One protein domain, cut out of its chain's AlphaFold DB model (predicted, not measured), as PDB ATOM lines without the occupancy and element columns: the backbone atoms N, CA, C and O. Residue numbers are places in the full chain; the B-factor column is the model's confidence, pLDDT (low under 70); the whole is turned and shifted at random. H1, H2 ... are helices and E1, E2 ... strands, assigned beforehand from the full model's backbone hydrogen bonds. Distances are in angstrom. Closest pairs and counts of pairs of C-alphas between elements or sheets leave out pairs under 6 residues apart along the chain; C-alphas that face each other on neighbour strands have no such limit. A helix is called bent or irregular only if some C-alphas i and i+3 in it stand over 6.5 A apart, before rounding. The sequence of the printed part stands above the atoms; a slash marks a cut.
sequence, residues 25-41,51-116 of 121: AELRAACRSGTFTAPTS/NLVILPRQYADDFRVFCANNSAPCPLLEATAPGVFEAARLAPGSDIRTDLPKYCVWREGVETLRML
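What this domain is: This is residues 25 to 41 and 51 to 116 of the 121 residues of the protein "Hypothetical protein" of Alexandrium monilatum (UniProt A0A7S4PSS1). Look first for a two-stranded hairpin, E1 and E2, along one side, with H1 and H2 at opposite ends of the domain and the looping stretch 70 to 101 winding between these helices. The 83 printed residues run H1, H2, E1, E2, a mixed class with 34 residues in named elements, under half. The whole is only just compact, close to loose, with a radius of gyration of the C-alphas of 13.8 A and spans of 37 by 32 by 26 A.

Where its parts are: Find C-alpha 102 at (8.748, 6.878, 23.257), where E1, residues 102 to 107, begins its 16.3 A. E2, residues 110 to 115, runs 16.6 A to C-alpha 115 at (8.822, 11.375, 21.537). H2, residues 57 to 69, spans 19.6 A and is irregular: C-alphas 58 and 61 are 7.4 A apart. H1, residues 25 to 33, spans 12.4 A.

How they stand to each other: In the hairpin E1 and E2 are antiparallel at 153 degrees; look at N 105 and O 112, 2.9 A, within hydrogen-bond range. H1 is apart from H2, E1 and E2; H2 is apart from E2. Each O i to N i+4 pair is within range in H1, 7 of 9 in H2.

The domain as a whole: The farthest C-alphas, of Thr 35 and Asn 69, are 38.3 A apart. Residues 42 to 50 are not printed; C-alphas 41 and 51 stand 12.3 A apart across the cut. The link H2 to E1 is long. Residue 116 is under pLDDT 70.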
ATOM      1  N   ALA A  25      21.121  -0.665  31.679       97.25
ATOM      2  CA  ALA A  25      21.415   0.637  32.278       97.25
ATOM      3  C   ALA A  25      21.939   1.648  31.244       97.25
ATOM      4  O   ALA A  25      21.467   2.785  31.220       97.25
ATOM      5  N   GLU A  26      22.854   1.233  30.360       97.19
ATOM      6  CA  GLU A  26      23.350   2.071  29.258       97.19
ATOM      7  C   GLU A  26      22.220   2.467  28.306       97.19
ATOM      8  O   GLU A  26      22.087   3.642  27.969       97.19
ATOM      9  N   LEU A  27      21.365   1.510  27.929       97.00
ATOM     10  CA  LEU A  27      20.222   1.779  27.059       97.00
ATOM     11  C   LEU A  27      19.264   2.799  27.691       97.00
ATOM     12  O   LEU A  27      18.877   3.770  27.043       97.00
ATOM     13  N   ARG A  28      18.924   2.634  28.979       97.00
ATOM     14  CA  ARG A  28      18.092   3.602  29.716       97.00
ATOM     15  C   ARG A  28      18.731   4.990  29.769       97.00
ATOM     16  O   ARG A  28      18.035   5.985  29.575       97.00
ATOM     17  N   ALA A  29      20.043   5.075  29.995       96.81
ATOM     18  CA  ALA A  29      20.767   6.344  29.991       96.81
ATOM     19  C   ALA A  29      20.732   7.023  28.609       96.81
ATOM     20  O   ALA A  29      20.523   8.236  28.517       96.81
ATOM     21  N   ALA A  30      20.860   6.246  27.532       95.62
ATOM     22  CA  ALA A  30      20.752   6.746  26.168       95.62
ATOM     23  C   ALA A  30      19.348   7.282  25.857       95.62
ATOM     24  O   ALA A  30      19.220   8.414  25.383       95.62
ATOM     25  N   CYS A  31      18.295   6.541  26.221       95.31
ATOM     26  CA  CYS A  31      16.907   7.010  26.141       95.31
ATOM     27  C   CYS A  31      16.715   8.328  26.906       95.31
ATOM     28  O   CYS A  31      16.193   9.299  26.356       95.31
ATOM     29  N   ARG A  32      17.209   8.391  28.151       94.69
ATOM     30  CA  ARG A  32      17.118   9.570  29.025       94.69
ATOM     31  C   ARG A  32      17.774  10.804  28.412       94.69
ATOM     32  O   ARG A  32      17.240  11.905  28.540       94.69
ATOM     33  N   SER A  33      18.921  10.625  27.762       94.50
ATOM     34  CA  SER A  33      19.639  11.701  27.069       94.50
ATOM     35  C   SER A  33      19.053  12.053  25.696       94.50
ATOM     36  O   SER A  33      19.424  13.070  25.115       94.50
ATOM     37  N   GLY A  34      18.134  11.235  25.173       92.12
ATOM     38  CA  GLY A  34      17.550  11.392  23.842       92.12
ATOM     39  C   GLY A  34      18.455  10.939  22.693       92.12
ATOM     40  O   GLY A  34      18.087  11.126  21.536       92.12
ATOM     41  N   THR A  35      19.614  10.333  22.974       94.31
ATOM     42  CA  THR A  35      20.527   9.804  21.943       94.31
ATOM     43  C   THR A  35      20.032   8.495  21.334       94.31
ATOM     44  O   THR A  35      20.423   8.150  20.221       94.31
ATOM     45  N   PHE A  36      19.136   7.786  22.027       93.12
ATOM     46  CA  PHE A  36      18.443   6.617  21.500       93.12
ATOM     47  C   PHE A  36      16.935   6.862  21.417       93.12
ATOM     48  O   PHE A  36      16.270   7.119  22.419       93.12
ATOM     49  N   THR A  37      16.387   6.765  20.204       92.06
ATOM     50  CA  THR A  37      14.970   7.041  19.895       92.06
ATOM     51  C   THR A  37      14.303   5.943  19.048       92.06
ATOM     52  O   THR A  37      13.162   6.100  18.596       92.06
ATOM     53  N   ALA A  38      15.005   4.828  18.835       91.50
ATOM     54  CA  ALA A  38      14.589   3.690  18.018       91.50
ATOM     55  C   ALA A  38      13.869   2.603  18.854       91.50
ATOM     56  O   ALA A  38      13.801   2.715  20.082       91.50
ATOM     57  N   PRO A  39      13.287   1.561  18.225       91.94
ATOM     58  CA  PRO A  39      12.787   0.391  18.947       91.94
ATOM     59  C   PRO A  39      13.897  -0.286  19.760       91.94
ATOM     60  O   PRO A  39      15.013  -0.424  19.274       91.94
ATOM     61  N   THR A  40      13.586  -0.747  20.972       92.50
ATOM     62  CA  THR A  40      14.563  -1.383  21.875       92.50
ATOM     63  C   THR A  40      14.877  -2.835  21.511       92.50
ATOM     64  O   THR A  40      15.770  -3.432  22.107       92.50
ATOM     65  N   SER A  41      14.143  -3.441  20.574       90.12
ATOM     66  CA  SER A  41      14.326  -4.842  20.182       90.12
ATOM     67  C   SER A  41      15.754  -5.109  19.710       90.12
ATOM     68  O   SER A  41      16.233  -4.467  18.782       90.12
ATOM     69  N   ASN A  51       6.653  -4.078  29.108       94.38
ATOM     70  CA  ASN A  51       5.686  -3.044  28.770       94.38
ATOM     71  C   ASN A  51       5.446  -2.135  29.983       94.38
ATOM     72  O   ASN A  51       5.510  -2.583  31.128       94.38
ATOM     73  N   LEU A  52       5.131  -0.867  29.724       95.31
ATOM     74  CA  LEU A  52       4.861   0.137  30.750       95.31
ATOM     75  C   LEU A  52       3.459   0.714  30.567       95.31
ATOM     76  O   LEU A  52       3.093   1.143  29.475       95.31
ATOM     77  N   VAL A  53       2.706   0.785  31.662       96.12
ATOM     78  CA  VAL A  53       1.408   1.459  31.731       96.12
ATOM     79  C   VAL A  53       1.415   2.367  32.960       96.12
ATOM     80  O   VAL A  53       1.719   1.923  34.064       96.12
ATOM     81  N   ILE A  54       1.101   3.652  32.769       95.69
ATOM     82  CA  ILE A  54       1.023   4.653  33.843       95.69
ATOM     83  C   ILE A  54      -0.410   5.173  33.899       95.69
ATOM     84  O   ILE A  54      -0.907   5.732  32.923       95.69
ATOM     85  N   LEU A  55      -1.062   5.017  35.050       95.56
ATOM     86  CA  LEU A  55      -2.475   5.345  35.239       95.56
ATOM     87  C   LEU A  55      -2.658   6.279  36.445       95.56
ATOM     88  O   LEU A  55      -1.873   6.225  37.397       95.56
ATOM     89  N   PRO A  56      -3.706   7.120  36.460       95.31
ATOM     90  CA  PRO A  56      -4.182   7.755  37.685       95.31
ATOM     91  C   PRO A  56      -4.451   6.732  38.798       95.31
ATOM     92  O   PRO A  56      -4.956   5.641  38.536       95.31
ATOM     93  N   ARG A  57      -4.181   7.116  40.056       95.81
ATOM     94  CA  ARG A  57      -4.326   6.239  41.237       95.81
ATOM     95  C   ARG A  57      -5.690   5.550  41.311       95.81
ATOM     96  O   ARG A  57      -5.742   4.389  41.692       95.81
ATOM     97  N   GLN A  58      -6.759   6.251  40.937       96.75
ATOM     98  CA  GLN A  58      -8.130   5.737  40.991       96.75
ATOM     99  C   GLN A  58      -8.371   4.485  40.131       96.75
ATOM    100  O   GLN A  58      -9.310   3.760  40.409       96.75
ATOM    101  N   TYR A  59      -7.526   4.212  39.130       96.56
ATOM    102  CA  TYR A  59      -7.644   3.030  38.263       96.56
ATOM    103  C   TYR A  59      -6.639   1.920  38.603       96.56
ATOM    104  O   TYR A  59      -6.622   0.878  37.951       96.56
ATOM    105  N   ALA A  60      -5.750   2.140  39.577       95.94
ATOM    106  CA  ALA A  60      -4.634   1.232  39.826       95.94
ATOM    107  C   ALA A  60      -5.094  -0.137  40.351       95.94
ATOM    108  O   ALA A  60      -4.534  -1.156  39.954       95.94
ATOM    109  N   ASP A  61      -6.100  -0.168  41.224       96.44
ATOM    110  CA  ASP A  61      -6.580  -1.416  41.828       96.44
ATOM    111  C   ASP A  61      -7.381  -2.253  40.829       96.44
ATOM    112  O   ASP A  61      -7.108  -3.446  40.682       96.44
ATOM    113  N   ASP A  62      -8.252  -1.619  40.043       97.25
ATOM    114  CA  ASP A  62      -8.964  -2.276  38.942       97.25
ATOM    115  C   ASP A  62      -7.983  -2.880  37.929       97.25
ATOM    116  O   ASP A  62      -8.147  -4.022  37.496       97.25
ATOM    117  N   PHE A  63      -6.909  -2.155  37.594       96.69
ATOM    118  CA  PHE A  63      -5.887  -2.662  36.682       96.69
ATOM    119  C   PHE A  63      -5.102  -3.840  37.276       96.69
ATOM    120  O   PHE A  63      -4.791  -4.791  36.562       96.69
ATOM    121  N   ARG A  64      -4.827  -3.846  38.588       96.12
ATOM    122  CA  ARG A  64      -4.206  -5.004  39.258       96.12
ATOM    123  C   ARG A  64      -5.095  -6.241  39.189       96.12
ATOM    124  O   ARG A  64      -4.593  -7.320  38.878       96.12
ATOM    125  N   VAL A  65      -6.393  -6.088  39.451       97.44
ATOM    126  CA  VAL A  65      -7.369  -7.182  39.324       97.44
ATOM    127  C   VAL A  65      -7.435  -7.669  37.878       97.44
ATOM    128  O   VAL A  65      -7.414  -8.875  37.633       97.44
ATOM    129  N   PHE A  66      -7.434  -6.749  36.911       97.56
ATOM    130  CA  PHE A  66      -7.374  -7.089  35.494       97.56
ATOM    131  C   PHE A  66      -6.135  -7.931  35.159       97.56
ATOM    132  O   PHE A  66      -6.280  -8.989  34.549       97.56
ATOM    133  N   CYS A  67      -4.936  -7.529  35.597       97.19
ATOM    134  CA  CYS A  67      -3.715  -8.317  35.398       97.19
ATOM    135  C   CYS A  67      -3.796  -9.695  36.072       97.19
ATOM    136  O   CYS A  67      -3.409 -10.692  35.469       97.19
ATOM    137  N   ALA A  68      -4.323  -9.774  37.298       96.81
ATOM    138  CA  ALA A  68      -4.459 -11.038  38.025       96.81
ATOM    139  C   ALA A  68      -5.383 -12.029  37.296       96.81
ATOM    140  O   ALA A  68      -5.054 -13.210  37.179       96.81
ATOM    141  N   ASN A  69      -6.492 -11.537  36.741       97.81
ATOM    142  CA  ASN A  69      -7.435 -12.337  35.957       97.81
ATOM    143  C   ASN A  69      -6.910 -12.694  34.555       97.81
ATOM    144  O   ASN A  69      -7.463 -13.569  33.898       97.81
ATOM    145  N   ASN A  70      -5.845 -12.031  34.095       97.00
ATOM    146  CA  ASN A  70      -5.266 -12.183  32.761       97.00
ATOM    147  C   ASN A  70      -3.745 -12.402  32.846       97.00
ATOM    148  O   ASN A  70      -2.976 -11.777  32.118       97.00
ATOM    149  N   SER A  71      -3.296 -13.285  33.741       93.56
ATOM    150  CA  SER A  71      -1.877 -13.424  34.102       93.56
ATOM    151  C   SER A  71      -0.965 -13.899  32.963       93.56
ATOM    152  O   SER A  71       0.200 -13.512  32.920       93.56
ATOM    153  N   ALA A  72      -1.481 -14.696  32.021       94.50
ATOM    154  CA  ALA A  72      -0.721 -15.152  30.857       94.50
ATOM    155  C   ALA A  72      -0.441 -14.023  29.838       94.50
ATOM    156  O   ALA A  72       0.724 -13.822  29.497       94.50
ATOM    157  N   PRO A  73      -1.447 -13.263  29.354       94.19
ATOM    158  CA  PRO A  73      -1.199 -12.148  28.435       94.19
ATOM    159  C   PRO A  73      -0.730 -10.857  29.127       94.19
ATOM    160  O   PRO A  73      -0.119 -10.011  28.479       94.19
ATOM    161  N   CYS A  74      -1.009 -10.674  30.421       94.19
ATOM    162  CA  CYS A  74      -0.688  -9.461  31.173       94.19
ATOM    163  C   CYS A  74       0.035  -9.783  32.496       94.19
ATOM    164  O   CYS A  74      -0.501  -9.537  33.583       94.19
ATOM    165  N   PRO A  75       1.260 -10.336  32.435       95.50
ATOM    166  CA  PRO A  75       2.039 -10.615  33.631       95.50
ATOM    167  C   PRO A  75       2.485  -9.298  34.278       95.50
ATOM    168  O   PRO A  75       3.365  -8.599  33.771       95.50
ATOM    169  N   LEU A  76       1.886  -8.953  35.420       96.25
ATOM    170  CA  LEU A  76       2.302  -7.786  36.193       96.25
ATOM    171  C   LEU A  76       3.665  -8.061  36.837       96.25
ATOM    172  O   LEU A  76       3.759  -8.794  37.819       96.25
ATOM    173  N   LEU A  77       4.721  -7.460  36.283       96.31
ATOM    174  CA  LEU A  77       6.074  -7.625  36.806       96.31
ATOM    175  C   LEU A  77       6.270  -6.777  38.067       96.31
ATOM    176  O   LEU A  77       6.560  -7.312  39.129       96.31
ATOM    177  N   GLU A  78       6.092  -5.460  37.998       96.38
ATOM    178  CA  GLU A  78       6.257  -4.550  39.138       96.38
ATOM    179  C   GLU A  78       5.235  -3.415  39.061       96.38
ATOM    180  O   GLU A  78       4.910  -2.938  37.976       96.38
ATOM    181  N   ALA A  79       4.736  -2.976  40.218       96.38
ATOM    182  CA  ALA A  79       3.894  -1.793  40.346       96.38
ATOM    183  C   ALA A  79       4.537  -0.830  41.346       96.38
ATOM    184  O   ALA A  79       4.822  -1.218  42.479       96.38
ATOM    185  N   THR A  80       4.738   0.424  40.944       96.31
ATOM    186  CA  THR A  80       5.273   1.459  41.835       96.31
ATOM    187  C   THR A  80       4.168   2.044  42.720       96.31
ATOM    188  O   THR A  80       2.972   1.960  42.415       96.31
ATOM    189  N   ALA A  81       4.557   2.642  43.848       95.69
ATOM    190  CA  ALA A  81       3.630   3.443  44.640       95.69
ATOM    191  C   ALA A  81       3.241   4.731  43.877       95.69
ATOM    192  O   ALA A  81       4.028   5.232  43.070       95.69
ATOM    193  N   PRO A  82       2.055   5.316  44.129       95.62
ATOM    194  CA  PRO A  82       1.668   6.578  43.504       95.62
ATOM    195  C   PRO A  82       2.720   7.675  43.725       95.62
ATOM    196  O   PRO A  82       3.109   7.947  44.856       95.62
ATOM    197  N   GLY A  83       3.168   8.308  42.639       94.62
ATOM    198  CA  GLY A  83       4.205   9.348  42.678       94.62
ATOM    199  C   GLY A  83       5.647   8.826  42.696       94.62
ATOM    200  O   GLY A  83       6.567   9.629  42.570       94.62
ATOM    201  N   VAL A  84       5.857   7.510  42.791       96.69
ATOM    202  CA  VAL A  84       7.175   6.880  42.658       96.69
ATOM    203  C   VAL A  84       7.407   6.491  41.200       96.69
ATOM    204  O   VAL A  84       6.582   5.813  40.583       96.69
ATOM    205  N   PHE A  85       8.540   6.930  40.652       96.50
ATOM    206  CA  PHE A  85       8.902   6.752  39.239       96.50
ATOM    207  C   PHE A  85      10.022   5.737  39.014       96.50
ATOM    208  O   PHE A  85      10.355   5.436  37.872       96.50
ATOM    209  N   GLU A  86      10.613   5.221  40.085       97.88
ATOM    210  CA  GLU A  86      11.657   4.211  40.008       97.88
ATOM    211  C   GLU A  86      11.035   2.816  40.117       97.88
ATOM    212  O   GLU A  86      10.295   2.531  41.062       97.88
ATOM    213  N   ALA A  87      11.362   1.939  39.168       97.25
ATOM    214  CA  ALA A  87      11.075   0.509  39.261       97.25
ATOM    215  C   ALA A  87      12.199  -0.171  40.057       97.25
ATOM    216  O   ALA A  87      13.048  -0.863  39.496       97.25
ATOM    217  N   ALA A  88      12.265   0.117  41.357       96.81
ATOM    218  CA  ALA A  88      13.416  -0.199  42.200       96.81
ATOM    219  C   ALA A  88      13.737  -1.701  42.257       96.81
ATOM    220  O   ALA A  88      14.892  -2.068  42.461       96.81
ATOM    221  N   ARG A  89      12.744  -2.581  42.067       97.12
ATOM    222  CA  ARG A  89      12.964  -4.028  42.146       97.12
ATOM    223  C   ARG A  89      13.549  -4.602  40.855       97.12
ATOM    224  O   ARG A  89      14.431  -5.453  40.924       97.12
ATOM    225  N   LEU A  90      13.053  -4.182  39.693       96.62
ATOM    226  CA  LEU A  90      13.487  -4.704  38.389       96.62
ATOM    227  C   LEU A  90      14.619  -3.890  37.753       96.62
ATOM    228  O   LEU A  90      15.420  -4.432  36.993       96.62
ATOM    229  N   ALA A  91      14.679  -2.592  38.033       96.62
ATOM    230  CA  ALA A  91      15.634  -1.666  37.445       96.62
ATOM    231  C   ALA A  91      16.014  -0.546  38.437       96.62
ATOM    232  O   ALA A  91      15.576   0.595  38.268       96.62
ATOM    233  N   PRO A  92      16.866  -0.834  39.438       96.88
ATOM    234  CA  PRO A  92      17.398   0.189  40.338       96.88
ATOM    235  C   PRO A  92      18.009   1.382  39.580       96.88
ATOM    236  O   PRO A  92      18.680   1.210  38.555       96.88
ATOM    237  N   GLY A  93      17.759   2.597  40.068       96.25
ATOM    238  CA  GLY A  93      18.186   3.870  39.479       96.25
ATOM    239  C   GLY A  93      17.435   4.286  38.206       96.25
ATOM    240  O   GLY A  93      17.854   5.229  37.522       96.25
ATOM    241  N   SER A  94      16.365   3.571  37.844       97.31
ATOM    242  CA  SER A  94      15.526   3.923  36.696       97.31
ATOM    243  C   SER A  94      14.606   5.108  36.983       97.31
ATOM    244  O   SER A  94      14.210   5.364  38.116       97.31
ATOM    245  N   ASP A  95      14.229   5.812  35.921       96.81
ATOM    246  CA  ASP A  95      13.137   6.781  35.936       96.81
ATOM    247  C   ASP A  95      12.211   6.503  34.747       96.81
ATOM    248  O   ASP A  95      12.532   6.804  33.593       96.81
ATOM    249  N   ILE A  96      11.035   5.928  35.025       95.25
ATOM    250  CA  ILE A  96      10.053   5.527  34.001       95.25
ATOM    251  C   ILE A  96       9.510   6.698  33.173       95.25
ATOM    252  O   ILE A  96       8.783   6.471  32.214       95.25
ATOM    253  N   ARG A  97       9.804   7.950  33.546       94.81
ATOM    254  CA  ARG A  97       9.395   9.139  32.784       94.81
ATOM    255  C   ARG A  97      10.367   9.465  31.658       94.81
ATOM    256  O   ARG A  97       9.995  10.199  30.738       94.81
ATOM    257  N   THR A  98      11.610   8.988  31.752       95.06
ATOM    258  CA  THR A  98      12.707   9.378  30.855       95.06
ATOM    259  C   THR A  98      13.449   8.218  30.216       95.06
ATOM    260  O   THR A  98      14.034   8.399  29.157       95.06
ATOM    261  N   ASP A  99      13.417   7.035  30.816       96.06
ATOM    262  CA  ASP A  99      14.311   5.938  30.435       96.06
ATOM    263  C   ASP A  99      13.787   5.077  29.274       96.06
ATOM    264  O   ASP A  99      14.398   4.070  28.914       96.06
ATOM    265  N   LEU A 100      12.670   5.485  28.668       94.75
ATOM    266  CA  LEU A 100      12.094   4.888  27.467       94.75
ATOM    267  C   LEU A 100      12.141   5.885  26.298       94.75
ATOM    268  O   LEU A 100      11.960   7.088  26.513       94.75
ATOM    269  N   PRO A 101      12.333   5.407  25.055       93.50
ATOM    270  CA  PRO A 101      12.522   6.281  23.895       93.50
ATOM    271  C   PRO A 101      11.235   7.009  23.469       93.50
ATOM    272  O   PRO A 101      11.291   8.112  22.915       93.50
ATOM    273  N   LYS A 102      10.066   6.389  23.689       92.62
ATOM    274  CA  LYS A 102       8.748   6.878  23.257       92.62
ATOM    275  C   LYS A 102       7.659   6.455  24.237       92.62
ATOM    276  O   LYS A 102       7.769   5.407  24.868       92.62
ATOM    277  N   TYR A 103       6.594   7.250  24.297       93.06
ATOM    278  CA  TYR A 103       5.411   6.985  25.113       93.06
ATOM    279  C   TYR A 103       4.142   7.154  24.285       93.06
ATOM    280  O   TYR A 103       4.015   8.119  23.532       93.06
ATOM    281  N   CYS A 104       3.178   6.263  24.487       93.38
ATOM    282  CA  CYS A 104       1.815   6.443  24.004       93.38
ATOM    283  C   CYS A 104       0.999   7.135  25.099       93.38
ATOM    284  O   CYS A 104       0.843   6.600  26.198       93.38
ATOM    285  N   VAL A 105       0.511   8.344  24.821       93.12
ATOM    286  CA  VAL A 105      -0.318   9.114  25.752       93.12
ATOM    287  C   VAL A 105      -1.764   9.026  25.299       93.12
ATOM    288  O   VAL A 105      -2.087   9.408  24.179       93.12
ATOM    289  N   TRP A 106      -2.632   8.563  26.190       92.44
ATOM    290  CA  TRP A 106      -4.059   8.415  25.925       92.44
ATOM    291  C   TRP A 106      -4.846   9.504  26.653       92.44
ATOM    292  O   TRP A 106      -4.636   9.732  27.848       92.44
ATOM    293  N   ARG A 107      -5.755  10.182  25.946       91.44
ATOM    294  CA  ARG A 107      -6.690  11.167  26.509       91.44
ATOM    295  C   ARG A 107      -8.069  10.930  25.921       91.44
ATOM    296  O   ARG A 107      -8.211  10.929  24.708       91.44
ATOM    297  N   GLU A 108      -9.058  10.695  26.783       92.06
ATOM    298  CA  GLU A 108     -10.454  10.462  26.367       92.06
ATOM    299  C   GLU A 108     -10.591   9.357  25.298       92.06
ATOM    300  O   GLU A 108     -11.397   9.440  24.380       92.06
ATOM    301  N   GLY A 109      -9.759   8.314  25.400       90.81
ATOM    302  CA  GLY A 109      -9.730   7.205  24.440       90.81
ATOM    303  C   GLY A 109      -8.961   7.484  23.142       90.81
ATOM    304  O   GLY A 109      -8.787   6.566  22.348       90.81
ATOM    305  N   VAL A 110      -8.448   8.700  22.939       91.75
ATOM    306  CA  VAL A 110      -7.629   9.067  21.778       91.75
ATOM    307  C   VAL A 110      -6.145   8.934  22.114       91.75
ATOM    308  O   VAL A 110      -5.670   9.457  23.126       91.75
ATOM    309  N   GLU A 111      -5.406   8.235  21.256       92.75
ATOM    310  CA  GLU A 111      -3.961   8.049  21.382       92.75
ATOM    311  C   GLU A 111      -3.183   9.206  20.746       92.75
ATOM    312  O   GLU A 111      -3.515   9.715  19.676       92.75
ATOM    313  N   THR A 112      -2.083   9.601  21.380       91.06
ATOM    314  CA  THR A 112      -1.049  10.436  20.773       91.06
ATOM    315  C   THR A 112       0.325   9.888  21.135       91.06
ATOM    316  O   THR A 112       0.671   9.763  22.312       91.06
ATOM    317  N   LEU A 113       1.140   9.594  20.121       85.75
ATOM    318  CA  LEU A 113       2.524   9.178  20.322       85.75
ATOM    319  C   LEU A 113       3.391  10.392  20.674       85.75
ATOM    320  O   LEU A 113       3.403  11.391  19.954       85.75
ATOM    321  N   ARG A 114       4.159  10.293  21.760       81.38
ATOM    322  CA  ARG A 114       5.100  11.325  22.194       81.38
ATOM    323  C   ARG A 114       6.526  10.799  22.173       81.38
ATOM    324  O   ARG A 114       6.859   9.803  22.815       81.38
ATOM    325  N   MET A 115       7.374  11.510  21.441       70.38
ATOM    326  CA  MET A 115       8.822  11.375  21.537       70.38
ATOM    327  C   MET A 115       9.306  12.161  22.756       70.38
ATOM    328  O   MET A 115       8.887  13.306  22.929       70.38
ATOM    329  N   LEU A 116      10.216  11.580  23.548       66.12
ATOM    330  CA  LEU A 116      10.899  12.258  24.664       66.12
ATOM    331  C   LEU A 116       9.987  12.521  25.899       66.12
ATOM    332  O   LEU A 116       8.773  12.293  25.846       66.12
TER     333      LEU A 116